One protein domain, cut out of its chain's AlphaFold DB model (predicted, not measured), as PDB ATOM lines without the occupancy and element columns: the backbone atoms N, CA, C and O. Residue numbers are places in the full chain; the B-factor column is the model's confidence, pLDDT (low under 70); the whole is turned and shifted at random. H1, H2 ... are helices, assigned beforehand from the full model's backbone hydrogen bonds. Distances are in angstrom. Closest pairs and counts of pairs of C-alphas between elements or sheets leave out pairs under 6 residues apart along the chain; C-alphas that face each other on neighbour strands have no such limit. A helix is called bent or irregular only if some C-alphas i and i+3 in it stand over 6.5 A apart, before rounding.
ATOM      1  N   GLY A   8      47.275  10.602  -6.495       79.00
ATOM      2  CA  GLY A   8      47.136  11.824  -5.703       79.00
ATOM      3  C   GLY A   8      46.949  11.559  -4.205       79.00
ATOM      4  O   GLY A   8      47.517  12.273  -3.381       79.00
ATOM      5  N   ALA A   9      46.252  10.484  -3.831       77.88
ATOM      6  CA  ALA A   9      46.075  10.086  -2.433       77.88
ATOM      7  C   ALA A   9      47.413   9.713  -1.772       77.88
ATOM      8  O   ALA A   9      47.695  10.109  -0.640       77.88
ATOM      9  N   ILE A  10      48.265   8.982  -2.497       78.75
ATOM     10  CA  ILE A  10      49.596   8.577  -2.027       78.75
ATOM     11  C   ILE A  10      50.499   9.806  -1.884       78.75
ATOM     12  O   ILE A  10      51.173   9.961  -0.867       78.75
ATOM     13  N   TYR A  11      50.477  10.705  -2.873       83.81
ATOM     14  CA  TYR A  11      51.235  11.956  -2.832       83.81
ATOM     15  C   TYR A  11      50.867  12.809  -1.610       83.81
ATOM     16  O   TYR A  11      51.750  13.224  -0.857       83.81
ATOM     17  N   LEU A  12      49.568  13.018  -1.372       84.75
ATOM     18  CA  LEU A  12      49.084  13.811  -0.243       84.75
ATOM     19  C   LEU A  12      49.548  13.232   1.098       84.75
ATOM     20  O   LEU A  12      50.034  13.986   1.935       84.75
ATOM     21  N   ARG A  13      49.481  11.908   1.294       82.56
ATOM     22  CA  ARG A  13      49.941  11.265   2.542       82.56
ATOM     23  C   ARG A  13      51.446  11.374   2.777       82.56
ATOM     24  O   ARG A  13      51.870  11.383   3.927       82.56
ATOM     25  N   ASN A  14      52.245  11.497   1.721       84.94
ATOM     26  CA  ASN A  14      53.705  11.600   1.805       84.94
ATOM     27  C   ASN A  14      54.206  13.053   1.950       84.94
ATOM     28  O   ASN A  14      55.314  13.369   1.525       84.94
ATOM     29  N   GLY A  15      53.394  13.948   2.525       83.19
ATOM     30  CA  GLY A  15      53.751  15.358   2.748       83.19
ATOM     31  C   GLY A  15      53.361  16.306   1.609       83.19
ATOM     32  O   GLY A  15      53.469  17.520   1.752       83.19
ATOM     33  N   GLY A  16      52.826  15.786   0.501       87.38
ATOM     34  CA  GLY A  16      52.368  16.592  -0.632       87.38
ATOM     35  C   GLY A  16      51.179  17.516  -0.330       87.38
ATOM     36  O   GLY A  16      50.863  18.409  -1.117       87.38
ATOM     37  N   TYR A  17      50.512  17.339   0.812       91.31
ATOM     38  CA  TYR A  17      49.384  18.179   1.213       91.31
ATOM     39  C   TYR A  17      49.764  19.643   1.454       91.31
ATOM     40  O   TYR A  17      48.926  20.523   1.259       91.31
ATOM     41  N   GLU A  18      51.003  19.931   1.860       94.06
ATOM     42  CA  GLU A  18      51.411  21.288   2.232       94.06
ATOM     43  C   GLU A  18      51.308  22.246   1.048       94.06
ATOM     44  O   GLU A  18      50.708  23.319   1.158       94.06
ATOM     45  N   ILE A  19      51.830  21.839  -0.114       95.50
ATOM     46  CA  ILE A  19      51.771  22.672  -1.315       95.50
ATOM     47  C   ILE A  19      50.341  22.809  -1.838       95.50
ATOM     48  O   ILE A  19      49.966  23.872  -2.335       95.50
ATOM     49  N   VAL A  20      49.515  21.776  -1.668       95.50
ATOM     50  CA  VAL A  20      48.099  21.801  -2.047       95.50
ATOM     51  C   VAL A  20      47.319  22.797  -1.187       95.50
ATOM     52  O   VAL A  20      46.672  23.692  -1.732       95.50
ATOM     53  N   LEU A  21      47.432  22.720   0.142       96.56
ATOM     54  CA  LEU A  21      46.772  23.651   1.065       96.56
ATOM     55  C   LEU A  21      47.260  25.091   0.867       96.56
ATOM     56  O   LEU A  21      46.462  26.033   0.853       96.56
ATOM     57  N   ARG A  22      48.566  25.275   0.651       96.75
ATOM     58  CA  ARG A  22      49.152  26.584   0.343       96.75
ATOM     59  C   ARG A  22      48.601  27.156  -0.962       96.75
ATOM     60  O   ARG A  22      48.263  28.336  -1.006       96.75
ATOM     61  N   SER A  23      48.442  26.322  -1.988       97.62
ATOM     62  CA  SER A  23      47.883  26.729  -3.283       97.62
ATOM     63  C   SER A  23      46.396  27.075  -3.193       97.62
ATOM     64  O   SER A  23      45.969  28.064  -3.782       97.62
ATOM     65  N   LEU A  24      45.607  26.333  -2.407       98.19
ATOM     66  CA  LEU A  24      44.202  26.661  -2.123       98.19
ATOM     67  C   LEU A  24      44.080  28.011  -1.402       98.19
ATOM     68  O   LEU A  24      43.319  28.882  -1.827       98.19
ATOM     69  N   SER A  25      44.888  28.228  -0.361       97.62
ATOM     70  CA  SER A  25      44.929  29.498   0.374       97.62
ATOM     71  C   SER A  25      45.355  30.670  -0.521       97.62
ATOM     72  O   SER A  25      44.738  31.741  -0.495       97.62
ATOM     73  N   HIS A  26      46.359  30.460  -1.380       97.88
ATOM     74  CA  HIS A  26      46.780  31.443  -2.379       97.88
ATOM     75  C   HIS A  26      45.657  31.755  -3.370       97.88
ATOM     76  O   HIS A  26      45.340  32.924  -3.586       97.88
ATOM     77  N   TYR A  27      44.999  30.730  -3.919       98.06
ATOM     78  CA  TYR A  27      43.904  30.910  -4.867       98.06
ATOM     79  C   TYR A  27      42.738  31.688  -4.242       98.06
ATOM     80  O   TYR A  27      42.180  32.598  -4.858       98.06
ATOM     81  N   ARG A  28      42.429  31.420  -2.970       97.94
ATOM     82  CA  ARG A  28      41.433  32.179  -2.209       97.94
ATOM     83  C   ARG A  28      41.821  33.649  -2.087       97.94
ATOM     84  O   ARG A  28      41.023  34.520  -2.430       97.94
ATOM     85  N   ARG A  29      43.053  33.937  -1.647       96.94
ATOM     86  CA  ARG A  29      43.578  35.312  -1.544       96.94
ATOM     87  C   ARG A  29      43.505  36.028  -2.887       96.94
ATOM     88  O   ARG A  29      43.011  37.151  -2.935       96.94
ATOM     89  N   ARG A  30      43.924  35.352  -3.961       95.94
ATOM     90  CA  ARG A  30      43.886  35.863  -5.331       95.94
ATOM     91  C   ARG A  30      42.490  36.339  -5.712       95.94
ATOM     92  O   ARG A  30      42.346  37.452  -6.208       95.94
ATOM     93  N   LEU A  31      41.473  35.513  -5.470       95.56
ATOM     94  CA  LEU A  31      40.080  35.847  -5.766       95.56
ATOM     95  C   LEU A  31      39.582  37.031  -4.929       95.56
ATOM     96  O   LEU A  31      38.930  37.925  -5.465       95.56
ATOM     97  N   CYS A  32      39.934  37.083  -3.642       93.88
ATOM     98  CA  CYS A  32      39.558  38.185  -2.756       93.88
ATOM     99  C   CYS A  32      40.231  39.520  -3.111       93.88
ATOM    100  O   CYS A  32      39.718  40.575  -2.740       93.88
ATOM    101  N   THR A  33      41.362  39.502  -3.822       93.38
ATOM    102  CA  THR A  33      42.091  40.712  -4.229       93.38
ATOM    103  C   THR A  33      41.997  41.016  -5.721       93.38
ATOM    104  O   THR A  33      42.676  41.934  -6.175       93.38
ATOM    105  N   LEU A  34      41.149  40.304  -6.478       89.75
ATOM    106  CA  LEU A  34      41.029  40.447  -7.936       89.75
ATOM    107  C   LEU A  34      40.870  41.900  -8.389       89.75
ATOM    108  O   LEU A  34      41.527  42.304  -9.340       89.75
ATOM    109  N   GLY A  35      40.066  42.699  -7.679       87.12
ATOM    110  CA  GLY A  35      39.829  44.111  -8.005       87.12
ATOM    111  C   GLY A  35      41.058  45.024  -7.910       87.12
ATOM    112  O   GLY A  35      40.986  46.166  -8.342       87.12
ATOM    113  N   ARG A  36      42.171  44.543  -7.344       88.88
ATOM    114  CA  ARG A  36      43.466  45.244  -7.291       88.88
ATOM    115  C   ARG A  36      44.471  44.700  -8.308       88.88
ATOM    116  O   ARG A  36      45.616  45.141  -8.315       88.88
ATOM    117  N   SER A  37      44.077  43.701  -9.096       91.00
ATOM    118  CA  SER A  37      44.953  43.090 -10.086       91.00
ATOM    119  C   SER A  37      45.184  44.048 -11.254       91.00
ATOM    120  O   SER A  37      44.197  44.522 -11.819       91.00
ATOM    121  N   PRO A  38      46.438  44.242 -11.705       90.06
ATOM    122  CA  PRO A  38      46.731  45.028 -12.907       90.06
ATOM    123  C   PRO A  38      46.118  44.404 -14.172       90.06
ATOM    124  O   PRO A  38      45.953  45.057 -15.195       90.06
ATOM    125  N   GLU A  39      45.730  43.125 -14.115       88.94
ATOM    126  CA  GLU A  39      45.039  42.446 -15.216       88.94
ATOM    127  C   GLU A  39      43.583  42.911 -15.399       88.94
ATOM    128  O   GLU A  39      42.960  42.538 -16.390       88.94
ATOM    129  N   LEU A  40      43.030  43.697 -14.465       85.75
ATOM    130  CA  LEU A  40      41.682  44.273 -14.565       85.75
ATOM    131  C   LEU A  40      41.668  45.749 -14.976       85.75
ATOM    132  O   LEU A  40      40.606  46.373 -14.946       85.75
ATOM    133  N   ASP A  41      42.801  46.293 -15.416       81.88
ATOM    134  CA  ASP A  41      42.887  47.677 -15.872       81.88
ATOM    135  C   ASP A  41      42.314  47.876 -17.290       81.88
ATOM    136  O   ASP A  41      42.210  46.960 -18.116       81.88
ATOM    137  N   GLY A  42      41.921  49.116 -17.591       80.19
ATOM    138  CA  GLY A  42      41.457  49.521 -18.919       80.19
ATOM    139  C   GLY A  42      40.223  48.747 -19.395       80.19
ATOM    140  O   GLY A  42      39.180  48.744 -18.742       80.19
ATOM    141  N   ALA A  43      40.326  48.098 -20.559       72.00
ATOM    142  CA  ALA A  43      39.216  47.358 -21.158       72.00
ATOM    143  C   ALA A  43      38.794  46.125 -20.338       72.00
ATOM    144  O   ALA A  43      37.653  45.695 -20.455       72.00
ATOM    145  N   ALA A  44      39.659  45.568 -19.482       78.88
ATOM    146  CA  ALA A  44      39.315  44.408 -18.658       78.88
ATOM    147  C   ALA A  44      38.363  44.756 -17.495       78.88
ATOM    148  O   ALA A  44      37.610  43.891 -17.037       78.88
ATOM    149  N   ALA A  45      38.304  46.029 -17.082       80.12
ATOM    150  CA  ALA A  45      37.420  46.505 -16.017       80.12
ATOM    151  C   ALA A  45      35.930  46.253 -16.318       80.12
ATOM    152  O   ALA A  45      35.132  46.062 -15.399       80.12
ATOM    153  N   MET A  46      35.545  46.170 -17.600       87.19
ATOM    154  CA  MET A  46      34.168  45.854 -18.008       87.19
ATOM    155  C   MET A  46      33.718  44.447 -17.580       87.19
ATOM    156  O   MET A  46      32.523  44.195 -17.451       87.19
ATOM    157  N   PHE A  47      34.666  43.538 -17.323       87.06
ATOM    158  CA  PHE A  47      34.402  42.174 -16.861       87.06
ATOM    159  C   PHE A  47      34.465  42.027 -15.337       87.06
ATOM    160  O   PHE A  47      34.219  40.935 -14.821       87.06
ATOM    161  N   ALA A  48      34.749  43.104 -14.594       86.06
ATOM    162  CA  ALA A  48      34.929  43.049 -13.144       86.06
ATOM    163  C   ALA A  48      33.704  42.471 -12.414       86.06
ATOM    164  O   ALA A  48      33.858  41.690 -11.479       86.06
ATOM    165  N   SER A  49      32.482  42.784 -12.860       87.50
ATOM    166  CA  SER A  49      31.251  42.239 -12.264       87.50
ATOM    167  C   SER A  49      31.131  40.721 -12.437       87.50
ATOM    168  O   SER A  49      30.766  40.017 -11.494       87.50
ATOM    169  N   VAL A  50      31.488  40.203 -13.616       90.38
ATOM    170  CA  VAL A  50      31.481  38.765 -13.920       90.38
ATOM    171  C   VAL A  50      32.549  38.049 -13.100       90.38
ATOM    172  O   VAL A  50      32.261  37.029 -12.478       90.38
ATOM    173  N   LEU A  51      33.757  38.610 -13.037       88.69
ATOM    174  CA  LEU A  51      34.862  38.040 -12.268       88.69
ATOM    175  C   LEU A  51      34.581  38.040 -10.764       88.69
ATOM    176  O   LEU A  51      34.828  37.032 -10.109       88.69
ATOM    177  N   ASN A  52      33.989  39.108 -10.227       88.06
ATOM    178  CA  ASN A  52      33.571  39.167  -8.826       88.06
ATOM    179  C   ASN A  52      32.450  38.164  -8.520       88.06
ATOM    180  O   ASN A  52      32.484  37.502  -7.486       88.06
ATOM    181  N   SER A  53      31.479  38.003  -9.426       91.94
ATOM    182  CA  SER A  53      30.427  36.986  -9.290       91.94
ATOM    183  C   SER A  53      31.004  35.568  -9.310       91.94
ATOM    184  O   SER A  53      30.603  34.717  -8.516       91.94
ATOM    185  N   GLN A  54      31.992  35.317 -10.172       91.50
ATOM    186  CA  GLN A  54      32.687  34.036 -10.203       91.50
ATOM    187  C   GLN A  54      33.504  33.815  -8.925       91.50
ATOM    188  O   GLN A  54      33.413  32.745  -8.332       91.50
ATOM    189  N   ALA A  55      34.236  34.826  -8.454       93.38
ATOM    190  CA  ALA A  55      34.988  34.773  -7.203       93.38
ATOM    191  C   ALA A  55      34.081  34.469  -6.002       93.38
ATOM    192  O   ALA A  55      34.411  33.602  -5.197       93.38
ATOM    193  N   ALA A  56      32.906  35.102  -5.925       93.94
ATOM    194  CA  ALA A  56      31.928  34.877  -4.862       93.94
ATOM    195  C   ALA A  56      31.407  33.429  -4.806       93.94
ATOM    196  O   ALA A  56      31.026  32.961  -3.737       93.94
ATOM    197  N   LYS A  57      31.406  32.711  -5.937       95.25
ATOM    198  CA  LYS A  57      31.041  31.286  -6.005       95.25
ATOM    199  C   LYS A  57      32.232  30.368  -5.759       95.25
ATOM    200  O   LYS A  57      32.086  29.336  -5.118       95.25
ATOM    201  N   THR A  58      33.402  30.734  -6.277       95.94
ATOM    202  CA  THR A  58      34.598  29.898  -6.182       95.94
ATOM    203  C   THR A  58      35.204  29.920  -4.778       95.94
ATOM    204  O   THR A  58      35.701  28.894  -4.343       95.94
ATOM    205  N   VAL A  59      35.154  31.034  -4.036       97.25
ATOM    206  CA  VAL A  59      35.725  31.100  -2.672       97.25
ATOM    207  C   VAL A  59      35.098  30.069  -1.716       97.25
ATOM    208  O   VAL A  59      35.861  29.317  -1.116       97.25
ATOM    209  N   PRO A  60      33.757  29.941  -1.614       97.56
ATOM    210  CA  PRO A  60      33.141  28.872  -0.826       97.56
ATOM    211  C   PRO A  60      33.552  27.462  -1.267       97.56
ATOM    212  O   PRO A  60      33.693  26.572  -0.434       97.56
ATOM    213  N   GLU A  61      33.777  27.256  -2.566       97.69
ATOM    214  CA  GLU A  61      34.238  25.968  -3.089       97.69
ATOM    215  C   GLU A  61      35.692  25.674  -2.690       97.69
ATOM    216  O   GLU A  61      36.012  24.542  -2.339       97.69
ATOM    217  N   ILE A  62      36.562  26.692  -2.649       98.00
ATOM    218  CA  ILE A  62      37.916  26.551  -2.091       98.00
ATOM    219  C   ILE A  62      37.840  26.144  -0.619       98.00
ATOM    220  O   ILE A  62      38.562  25.237  -0.209       98.00
ATOM    221  N   ASP A  63      36.970  26.787   0.162       97.69
ATOM    222  CA  ASP A  63      36.802  26.477   1.584       97.69
ATOM    223  C   ASP A  63      36.304  25.024   1.765       97.69
ATOM    224  O   ASP A  63      36.857  24.282   2.579       97.69
ATOM    225  N   ARG A  64      35.347  24.565   0.938       97.25
ATOM    226  CA  ARG A  64      34.871  23.168   0.925       97.25
ATOM    227  C   ARG A  64      35.989  22.177   0.589       97.25
ATOM    228  O   ARG A  64      36.191  21.222   1.333       97.25
ATOM    229  N   VAL A  65      36.709  22.383  -0.514       96.44
ATOM    230  CA  VAL A  65      37.784  21.475  -0.956       96.44
ATOM    231  C   VAL A  65      38.934  21.454   0.053       96.44
ATOM    232  O   VAL A  65      39.510  20.402   0.315       96.44
ATOM    233  N   THR A  66      39.239  22.596   0.675       96.94
ATOM    234  CA  THR A  66      40.218  22.668   1.769       96.94
ATOM    235  C   THR A  66      39.802  21.760   2.921       96.94
ATOM    236  O   THR A  66      40.628  20.990   3.406       96.94
ATOM    237  N   GLN A  67      38.526  21.788   3.318       95.81
ATOM    238  CA  GLN A  67      38.021  20.903   4.365       95.81
ATOM    239  C   GLN A  67      38.121  19.426   3.964       95.81
ATOM    240  O   GLN A  67      38.612  18.630   4.752       95.81
ATOM    241  N   VAL A  68      37.776  19.070   2.720       94.12
ATOM    242  CA  VAL A  68      37.918  17.693   2.203       94.12
ATOM    243  C   VAL A  68      39.365  17.191   2.300       94.12
ATOM    244  O   VAL A  68      39.597  16.045   2.687       94.12
ATOM    245  N   VAL A  69      40.350  18.040   1.987       92.81
ATOM    246  CA  VAL A  69      41.775  17.702   2.154       92.81
ATOM    247  C   VAL A  69      42.116  17.483   3.630       92.81
ATOM    248  O   VAL A  69      42.801  16.517   3.953       92.81
ATOM    249  N   LEU A  70      41.648  18.351   4.530       93.56
ATOM    250  CA  LEU A  70      41.919  18.237   5.966       93.56
ATOM    251  C   LEU A  70      41.280  16.985   6.583       93.56
ATOM    252  O   LEU A  70      41.959  16.269   7.316       93.56
ATOM    253  N   ASP A  71      40.027  16.690   6.241       92.69
ATOM    254  CA  ASP A  71      39.300  15.500   6.697       92.69
ATOM    255  C   ASP A  71      40.028  14.224   6.248       92.69
ATOM    256  O   ASP A  71      40.289  13.319   7.042       92.69
ATOM    257  N   TYR A  72      40.481  14.183   4.990       89.94
ATOM    258  CA  TYR A  72      41.290  13.070   4.497       89.94
ATOM    259  C   TYR A  72      42.591  12.872   5.289       89.94
ATOM    260  O   TYR A  72      42.971  11.736   5.584       89.94
ATOM    261  N   LEU A  73      43.288  13.962   5.627       90.06
ATOM    262  CA  LEU A  73      44.520  13.908   6.425       90.06
ATOM    263  C   LEU A  73      44.255  13.481   7.873       90.06
ATOM    264  O   LEU A  73      45.114  12.841   8.477       90.06
ATOM    265  N   ALA A  74      43.072  13.787   8.410       90.94
ATOM    266  CA  ALA A  74      42.616  13.312   9.715       90.94
ATOM    267  C   ALA A  74      42.237  11.816   9.715       90.94
ATOM    268  O   ALA A  74      42.104  11.217  10.782       90.94
ATOM    269  N   GLY A  75      42.132  11.196   8.536       86.88
ATOM    270  CA  GLY A  75      41.769   9.789   8.365       86.88
ATOM    271  C   GLY A  75      40.280   9.553   8.109       86.88
ATOM    272  O   GLY A  75      39.858   8.394   8.087       86.88
ATOM    273  N   ASP A  76      39.503  10.613   7.887       88.62
ATOM    274  CA  ASP A  76      38.077  10.524   7.591       88.62
ATOM    275  C   ASP A  76      37.818  10.120   6.130       88.62
ATOM    276  O   ASP A  76      38.667  10.235   5.238       88.62
ATOM    277  N   ALA A  77      36.609   9.614   5.872       80.44
ATOM    278  CA  ALA A  77      36.175   9.270   4.525       80.44
ATOM    279  C   ALA A  77      35.913  10.547   3.707       80.44
ATOM    280  O   ALA A  77      34.930  11.247   3.937       80.44
ATOM    281  N   ALA A  78      36.772  10.810   2.724       83.69
ATOM    282  CA  ALA A  78      36.717  11.982   1.856       83.69
ATOM    283  C   ALA A  78      36.929  11.585   0.384       83.69
ATOM    284  O   ALA A  78      37.842  10.819   0.066       83.69
ATOM    285  N   ASP A  79      36.102  12.120  -0.522       83.19
ATOM    286  CA  ASP A  79      36.269  11.942  -1.971       83.19
ATOM    287  C   ASP A  79      37.175  13.033  -2.555       83.19
ATOM    288  O   ASP A  79      36.724  14.027  -3.118       83.19
ATOM    289  N   LEU A  80      38.484  12.838  -2.415       84.75
ATOM    290  CA  LEU A  80      39.482  13.724  -3.019       84.75
ATOM    291  C   LEU A  80      39.601  13.568  -4.537       84.75
ATOM    292  O   LEU A  80      40.020  14.505  -5.216       84.75
ATOM    293  N   ALA A  81      39.277  12.389  -5.074       85.94
ATOM    294  CA  ALA A  81      39.428  12.121  -6.499       85.94
ATOM    295  C   ALA A  81      38.427  12.953  -7.315       85.94
ATOM    296  O   ALA A  81      38.795  13.488  -8.364       85.94
ATOM    297  N   GLY A  82      37.204  13.135  -6.798       88.56
ATOM    298  CA  GLY A  82      36.216  14.057  -7.365       88.56
ATOM    299  C   GLY A  82      36.706  15.509  -7.451       88.56
ATOM    300  O   GLY A  82      36.344  16.230  -8.382       88.56
ATOM    301  N   ASP A  83      37.605  15.907  -6.548       92.62
ATOM    302  CA  ASP A  83      38.130  17.271  -6.436       92.62
ATOM    303  C   ASP A  83      39.493  17.479  -7.119       92.62
ATOM    304  O   ASP A  83      39.992  18.607  -7.176       92.62
ATOM    305  N   ALA A  84      40.083  16.440  -7.719       90.69
ATOM    306  CA  ALA A  84      41.419  16.491  -8.325       90.69
ATOM    307  C   ALA A  84      41.585  17.637  -9.343       90.69
ATOM    308  O   ALA A  84      42.588  18.350  -9.337       90.69
ATOM    309  N   GLY A  85      40.571  17.869 -10.185       92.12
ATOM    310  CA  GLY A  85      40.591  18.961 -11.162       92.12
ATOM    311  C   GLY A  85      40.513  20.357 -10.531       92.12
ATOM    312  O   GLY A  85      41.001  21.324 -11.114       92.12
ATOM    313  N   PHE A  86      39.913  20.491  -9.347       94.88
ATOM    314  CA  PHE A  86      39.889  21.752  -8.606       94.88
ATOM    315  C   PHE A  86      41.224  22.004  -7.895       94.88
ATOM    316  O   PHE A  86      41.739  23.123  -7.928       94.88
ATOM    317  N   LEU A  87      41.823  20.953  -7.329       94.94
ATOM    318  CA  LEU A  87      43.163  21.001  -6.742       94.94
ATOM    319  C   LEU A  87      44.219  21.410  -7.786       94.94
ATOM    320  O   LEU A  87      45.028  22.297  -7.511       94.94
ATOM    321  N   ASP A  88      44.161  20.856  -9.006       94.50
ATOM    322  CA  ASP A  88      45.053  21.258 -10.110       94.50
ATOM    323  C   ASP A  88      44.896  22.742 -10.476       94.50
ATOM    324  O   ASP A  88      45.889  23.439 -10.678       94.50
ATOM    325  N   LYS A  89      43.665  23.276 -10.486       95.75
ATOM    326  CA  LYS A  89      43.430  24.711 -10.736       95.75
ATOM    327  C   LYS A  89      44.059  25.598  -9.668       95.75
ATOM    328  O   LYS A  89      44.615  26.640 -10.011       95.75
ATOM    329  N   ALA A  90      43.977  25.209  -8.397       97.25
ATOM    330  CA  ALA A  90      44.601  25.961  -7.313       97.25
ATOM    331  C   ALA A  90      46.133  25.978  -7.463       97.25
ATOM    332  O   ALA A  90      46.748  27.041  -7.378       97.25
ATOM    333  N   LEU A  91      46.729  24.821  -7.766       97.19
ATOM    334  CA  LEU A  91      48.163  24.676  -8.040       97.19
ATOM    335  C   LEU A  91      48.606  25.524  -9.241       97.19
ATOM    336  O   LEU A  91      49.555  26.298  -9.138       97.19
ATOM    337  N   ALA A  92      47.879  25.441 -10.356       97.38
ATOM    338  CA  ALA A  92      48.157  26.217 -11.562       97.38
ATOM    339  C   ALA A  92      48.005  27.731 -11.338       97.38
ATOM    340  O   ALA A  92      48.781  28.519 -11.882       97.38
ATOM    341  N   CYS A  93      47.024  28.152 -10.530       97.31
ATOM    342  CA  CYS A  93      46.861  29.555 -10.152       97.31
ATOM    343  C   CYS A  93      48.093  30.058  -9.401       97.31
ATOM    344  O   CYS A  93      48.597  31.140  -9.705       97.31
ATOM    345  N   TYR A  94      48.583  29.274  -8.438       98.00
ATOM    346  CA  TYR A  94      49.742  29.671  -7.659       98.00
ATOM    347  C   TYR A  94      51.007  29.724  -8.521       98.00
ATOM    348  O   TYR A  94      51.689  30.744  -8.533       98.00
ATOM    349  N   GLU A  95      51.259  28.688  -9.327       98.19
ATOM    350  CA  GLU A  95      52.359  28.648 -10.302       98.19
ATOM    351  C   GLU A  95      52.353  29.877 -11.224       98.19
ATOM    352  O   GLU A  95      53.385  30.522 -11.417       98.19
ATOM    353  N   SER A  96      51.185  30.232 -11.770       97.56
ATOM    354  CA  SER A  96      51.044  31.382 -12.665       97.56
ATOM    355  C   SER A  96      51.375  32.700 -11.968       97.56
ATOM    356  O   SER A  96      52.081  33.526 -12.544       97.56
ATOM    357  N   ASP A  97      50.901  32.903 -10.738       97.69
ATOM    358  CA  ASP A  97      51.167  34.131  -9.989       97.69
ATOM    359  C   ASP A  97      52.634  34.241  -9.547       97.69
ATOM    360  O   ASP A  97      53.184  35.342  -9.582       97.69
ATOM    361  N   ILE A  98      53.290  33.121  -9.200       98.12
ATOM    362  CA  ILE A  98      54.736  33.080  -8.918       98.12
ATOM    363  C   ILE A  98      55.518  33.536 -10.148       98.12
ATOM    364  O   ILE A  98      56.335  34.450 -10.047       98.12
ATOM    365  N   ARG A  99      55.228  32.954 -11.318       97.69
ATOM    366  CA  ARG A  99      55.904  33.328 -12.569       97.69
ATOM    367  C   ARG A  99      55.670  34.788 -12.923       97.69
ATOM    368  O   ARG A  99      56.618  35.503 -13.200       97.69
ATOM    369  N   LYS A 100      54.434  35.286 -12.808       96.56
ATOM    370  CA  LYS A 100      54.145  36.712 -13.036       96.56
ATOM    371  C   LYS A 100      54.919  37.615 -12.078       96.56
ATOM    372  O   LYS A 100      55.416  38.654 -12.508       96.56
ATOM    373  N   ALA A 101      55.042  37.239 -10.806       97.00
ATOM    374  CA  ALA A 101      55.850  37.982  -9.845       97.00
ATOM    375  C   ALA A 101      57.343  37.985 -10.228       97.00
ATOM    376  O   ALA A 101      57.964  39.043 -10.169       97.00
ATOM    377  N   GLN A 102      57.894  36.850 -10.667       95.88
ATOM    378  CA  GLN A 102      59.285  36.725 -11.125       95.88
ATOM    379  C   GLN A 102      59.555  37.508 -12.420       95.88
ATOM    380  O   GLN A 102      60.534  38.246 -12.500       95.88
ATOM    381  N   ASP A 103      58.668  37.387 -13.408       96.00
ATOM    382  CA  ASP A 103      58.857  37.944 -14.749       96.00
ATOM    383  C   ASP A 103      58.642  39.460 -14.788       96.00
ATOM    384  O   ASP A 103      59.308  40.172 -15.540       96.00
ATOM    385  N   THR A 104      57.687  39.968 -14.001       94.88
ATOM    386  CA  THR A 104      57.275  41.382 -14.068       94.88
ATOM    387  C   THR A 104      57.748  42.218 -12.886       94.88
ATOM    388  O   THR A 104      57.804  43.441 -12.998       94.88
ATOM    389  N   GLY A 105      58.020  41.598 -11.732       93.94
ATOM    390  CA  GLY A 105      58.282  42.314 -10.480       93.94
ATOM    391  C   GLY A 105      57.119  43.192 -10.001       93.94
ATOM    392  O   GLY A 105      57.304  44.028  -9.118       93.94
ATOM    393  N   HIS A 106      55.923  43.050 -10.581       95.38
ATOM    394  CA  HIS A 106      54.812  43.951 -10.308       95.38
ATOM    395  C   HIS A 106      54.300  43.774  -8.871       95.38
ATOM    396  O   HIS A 106      53.978  42.662  -8.440       95.38
ATOM    397  N   GLU A 107      54.154  44.893  -8.153       95.56
ATOM    398  CA  GLU A 107      53.884  44.940  -6.707       95.56
ATOM    399  C   GLU A 107      52.696  44.078  -6.267       95.56
ATOM    400  O   GLU A 107      52.754  43.408  -5.240       95.56
ATOM    401  N   TYR A 108      51.632  44.045  -7.072       95.38
ATOM    402  CA  TYR A 108      50.460  43.217  -6.814       95.38
ATOM    403  C   TYR A 108      50.789  41.717  -6.747       95.38
ATOM    404  O   TYR A 108      50.414  41.065  -5.776       95.38
ATOM    405  N   PHE A 109      51.496  41.163  -7.741       96.88
ATOM    406  CA  PHE A 109      51.824  39.732  -7.755       96.88
ATOM    407  C   PHE A 109      52.874  39.401  -6.696       96.88
ATOM    408  O   PHE A 109      52.719  38.407  -5.991       96.88
ATOM    409  N   VAL A 110      53.881  40.262  -6.515       96.44
ATOM    410  CA  VAL A 110      54.891  40.102  -5.455       96.44
ATOM    411  C   VAL A 110      54.230  40.104  -4.073       96.44
ATOM    412  O   VAL A 110      54.481  39.214  -3.266       96.44
ATOM    413  N   GLY A 111      53.317  41.041  -3.801       96.25
ATOM    414  CA  GLY A 111      52.583  41.102  -2.533       96.25
ATOM    415  C   GLY A 111      51.586  39.954  -2.342       96.25
ATOM    416  O   GLY A 111      51.325  39.527  -1.213       96.25
ATOM    417  N   LEU A 112      51.027  39.428  -3.434       95.50
ATOM    418  CA  LEU A 112      50.148  38.267  -3.391       95.50
ATOM    419  C   LEU A 112      50.927  36.990  -3.040       95.50
ATOM    420  O   LEU A 112      50.514  36.268  -2.132       95.50
ATOM    421  N   VAL A 113      52.052  36.752  -3.720       96.25
ATOM    422  CA  VAL A 113      52.927  35.579  -3.551       96.25
ATOM    423  C   VAL A 113      53.694  35.616  -2.222       96.25
ATOM    424  O   VAL A 113      53.769  34.595  -1.539       96.25
ATOM    425  N   GLY A 114      54.200  36.783  -1.814       94.75
ATOM    426  CA  GLY A 114      54.941  36.971  -0.567       94.75
ATOM    427  C   GLY A 114      56.439  36.681  -0.704       94.75
ATOM    428  O   GLY A 114      57.134  37.340  -1.470       94.75
ATOM    429  N   ASP A 115      56.952  35.734   0.087       95.12
ATOM    430  CA  ASP A 115      58.371  35.355   0.080       95.12
ATOM    431  C   ASP A 115      58.742  34.684  -1.252       95.12
ATOM    432  O   ASP A 115      58.360  33.544  -1.527       95.12
ATOM    433  N   MET A 116      59.501  35.405  -2.079       93.81
ATOM    434  CA  MET A 116      59.865  34.965  -3.425       93.81
ATOM    435  C   MET A 116      60.837  33.777  -3.433       93.81
ATOM    436  O   MET A 116      60.767  32.959  -4.347       93.81
ATOM    437  N   THR A 117      61.688  33.619  -2.415       92.88
ATOM    438  CA  THR A 117      62.603  32.469  -2.308       92.88
ATOM    439  C   THR A 117      61.831  31.191  -1.976       92.88
ATOM    440  O   THR A 117      62.057  30.136  -2.577       92.88
ATOM    441  N   GLN A 118      60.863  31.278  -1.059       92.06
ATOM    442  CA  GLN A 118      59.963  30.157  -0.757       92.06
ATOM    443  C   GLN A 118      58.996  29.847  -1.906       92.06
ATOM    444  O   GLN A 118      58.571  28.700  -2.076       92.06
ATOM    445  N   ALA A 119      58.605  30.865  -2.668       91.81
ATOM    446  CA  ALA A 119      57.759  30.717  -3.842       91.81
ATOM    447  C   ALA A 119      58.481  29.974  -4.969       91.81
ATOM    448  O   ALA A 119      57.946  29.003  -5.494       91.81
ATOM    449  N   GLU A 120      59.712  30.372  -5.285       92.12
ATOM    450  CA  GLU A 120      60.542  29.702  -6.287       92.12
ATOM    451  C   GLU A 120      60.774  28.230  -5.929       92.12
ATOM    452  O   GLU A 120      60.499  27.344  -6.735       92.12
ATOM    453  N   SER A 121      61.141  27.962  -4.672       91.12
ATOM    454  CA  SER A 121      61.346  26.598  -4.164       91.12
ATOM    455  C   SER A 121      60.085  25.723  -4.231       91.12
ATOM    456  O   SER A 121      60.167  24.500  -4.160       91.12
ATOM    457  N   ALA A 122      58.899  26.326  -4.350       92.50
ATOM    458  CA  ALA A 122      57.646  25.592  -4.435       92.50
ATOM    459  C   ALA A 122      57.234  25.209  -5.854       92.50
ATOM    460  O   ALA A 122      56.337  24.380  -5.992       92.50
ATOM    461  N   LEU A 123      57.864  25.757  -6.898       95.31
ATOM    462  CA  LEU A 123      57.535  25.412  -8.283       95.31
ATOM    463  C   LEU A 123      57.725  23.912  -8.553       95.31
ATOM    464  O   LEU A 123      56.857  23.289  -9.164       95.31
ATOM    465  N   ASP A 124      58.790  23.312  -8.014       93.12
ATOM    466  CA  ASP A 124      59.041  21.871  -8.132       93.12
ATOM    467  C   ASP A 124      57.981  21.043  -7.396       93.12
ATOM    468  O   ASP A 124      57.474  20.052  -7.927       93.12
ATOM    469  N   ALA A 125      57.592  21.468  -6.189       92.38
ATOM    470  CA  ALA A 125      56.536  20.812  -5.424       92.38
ATOM    471  C   ALA A 125      55.178  20.905  -6.141       92.38
ATOM    472  O   ALA A 125      54.433  19.927  -6.170       92.38
ATOM    473  N   ILE A 126      54.880  22.048  -6.770       94.81
ATOM    474  CA  ILE A 126      53.678  22.230  -7.587       94.81
ATOM    475  C   ILE A 126      53.702  21.278  -8.783       94.81
ATOM    476  O   ILE A 126      52.727  20.562  -9.002       94.81
ATOM    477  N   ALA A 127      54.804  21.225  -9.531       92.88
ATOM    478  CA  ALA A 127      54.929  20.340 -10.686       92.88
ATOM    479  C   ALA A 127      54.706  18.865 -10.302       92.88
ATOM    480  O   ALA A 127      53.936  18.165 -10.963       92.88
ATOM    481  N   GLN A 128      55.307  18.412  -9.196       90.19
ATOM    482  CA  GLN A 128      55.115  17.054  -8.677       90.19
ATOM    483  C   GLN A 128      53.668  16.792  -8.239       90.19
ATOM    484  O   GLN A 128      53.111  15.739  -8.558       90.19
ATOM    485  N   ALA A 129      53.035  17.745  -7.546       91.06
ATOM    486  CA  ALA A 129      51.642  17.621  -7.127       91.06
ATOM    487  C   ALA A 129      50.708  17.467  -8.331       91.06
ATOM    488  O   ALA A 129      49.869  16.567  -8.357       91.06
ATOM    489  N   ARG A 130      50.878  18.307  -9.356       90.94
ATOM    490  CA  ARG A 130      50.053  18.277 -10.572       90.94
ATOM    491  C   ARG A 130      50.222  16.968 -11.347       90.94
ATOM    492  O   ARG A 130      49.233  16.404 -11.809       90.94
ATOM    493  N   ASP A 131      51.446  16.442 -11.428       87.50
ATOM    494  CA  ASP A 131      51.716  15.143 -12.055       87.50
ATOM    495  C   ASP A 131      51.048  13.978 -11.300       87.50
ATOM    496  O   ASP A 131      50.475  13.082 -11.922       87.50
ATOM    497  N   GLY A 132      51.060  14.006  -9.962       83.06
ATOM    498  CA  GLY A 132      50.441  12.977  -9.122       83.06
ATOM    499  C   GLY A 132      48.908  13.010  -9.114       83.06
ATOM    500  O   GLY A 132      48.268  11.960  -9.180       83.06
ATOM    501  N   LEU A 133      48.300  14.203  -9.074       81.81
ATOM    502  CA  LEU A 133      46.841  14.376  -9.007       81.81
ATOM    503  C   LEU A 133      46.108  13.889 -10.268       81.81
ATOM    504  O   LEU A 133      44.923  13.567 -10.197       81.81
ATOM    505  N   LEU A 134      46.788  13.805 -11.414       74.69
ATOM    506  CA  LEU A 134      46.183  13.416 -12.693       74.69
ATOM    507  C   LEU A 134      46.389  11.933 -13.053       74.69
ATOM    508  O   LEU A 134      45.987  11.507 -14.139       74.69
ATOM    509  N   LYS A 135      46.995  11.132 -12.165       77.56
ATOM    510  CA  LYS A 135      47.363   9.735 -12.440       77.56
ATOM    511  C   LYS A 135      46.652   8.722 -11.538       77.56
ATOM    512  O   LYS A 135      46.313   8.991 -10.386       77.56
TER     513      LYS A 135
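AT A GLANCE: This is residues 8 to 135 of the 137 residues of an uncharacterized protein of Nitrosopumilus sp. H13 (UniProt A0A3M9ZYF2). Two helices, H1 and H3, cross steeply in the middle, with the longest helix, H2, along one side of H1 as a helical hairpin with it. H6 folds back along H3 and packs on H1 too, while the short H4 and H5 pack near the far end of H3. The printed part has 128 residues with six named helices, H1 to H6 in chain order, and no named strand; the class is all helix. It is compact, with a radius of gyration of the C-alphas of 15.2 A and spans of 47 by 32 by 22 A.

HOW THE PARTS SIT: Start at H2, residues 42 to 74, which has a kink of 51 degrees near residue 50. It touches H1, residues 8 to 32, at a shallow tilt of 32 degrees, only just short of steep, opposite ways; the closest C-alphas, of Leu 31 and Ala 55, are 5.4 A apart. H1 has a kink of 100 degrees near residue 15. H3, residues 84 to 104, touches H1 at a steep tilt of 60 degrees, the same way, closest at the C-alphas of Ser 23 and Leu 91, 5.2 A. H2 and H3 are close but not clearly touching, with the C-alphas of Val 65 and Leu 87 at 7.9 A. H6, residues 122 to 133, touches H3 at a shallow tilt of 23 degrees, opposite ways, closest at the C-alphas of Asp 88 and Arg 130, 5.8 A. H6 also touches H1, where the C-alphas of Gly 8 and Leu 133 are 4.2 A apart. H4, residues 107 to 113, forms a helical hairpin with H3, touching residues 94 to 102 alone, closest at the C-alphas of Ala 101 and Phe 109, 4.9 A. H5, residues 116 to 120, touches H3 at residues 98 to 102 alone, with the C-alphas of Ile 98 and Ala 119 at 6.4 A. H2 is apart from H4, H5 and H6. In H3, H4, H5 and H6 every O i to N i+4 pair is within hydrogen-bond range; in H1 15 of 21 are, in H2 22 of 29.

IN THESE COORDINATES: Find C-alpha 42 at (41.457, 49.521, -18.919); from there H2 runs 46.2 A to C-alpha 74. It is irregular: C-alphas 46 and 49 are 7.4 A apart. H1 begins at C-alpha 8, (47.136, 11.824, -5.703), and covers 27.6 A; it is irregular, with C-alphas 14 and 17 at 7.9 A. H3 is 30.1 A long and H6 16.2 A, ending at C-alpha 133, (46.841, 14.376, -9.007).

THE WHOLE: The C-alphas farthest apart, of Gly 42 and Gly 75, are 48.2 A apart. The printed part has no cut and no long link. Its mean pLDDT is 91.6, and no printed residue is under 70.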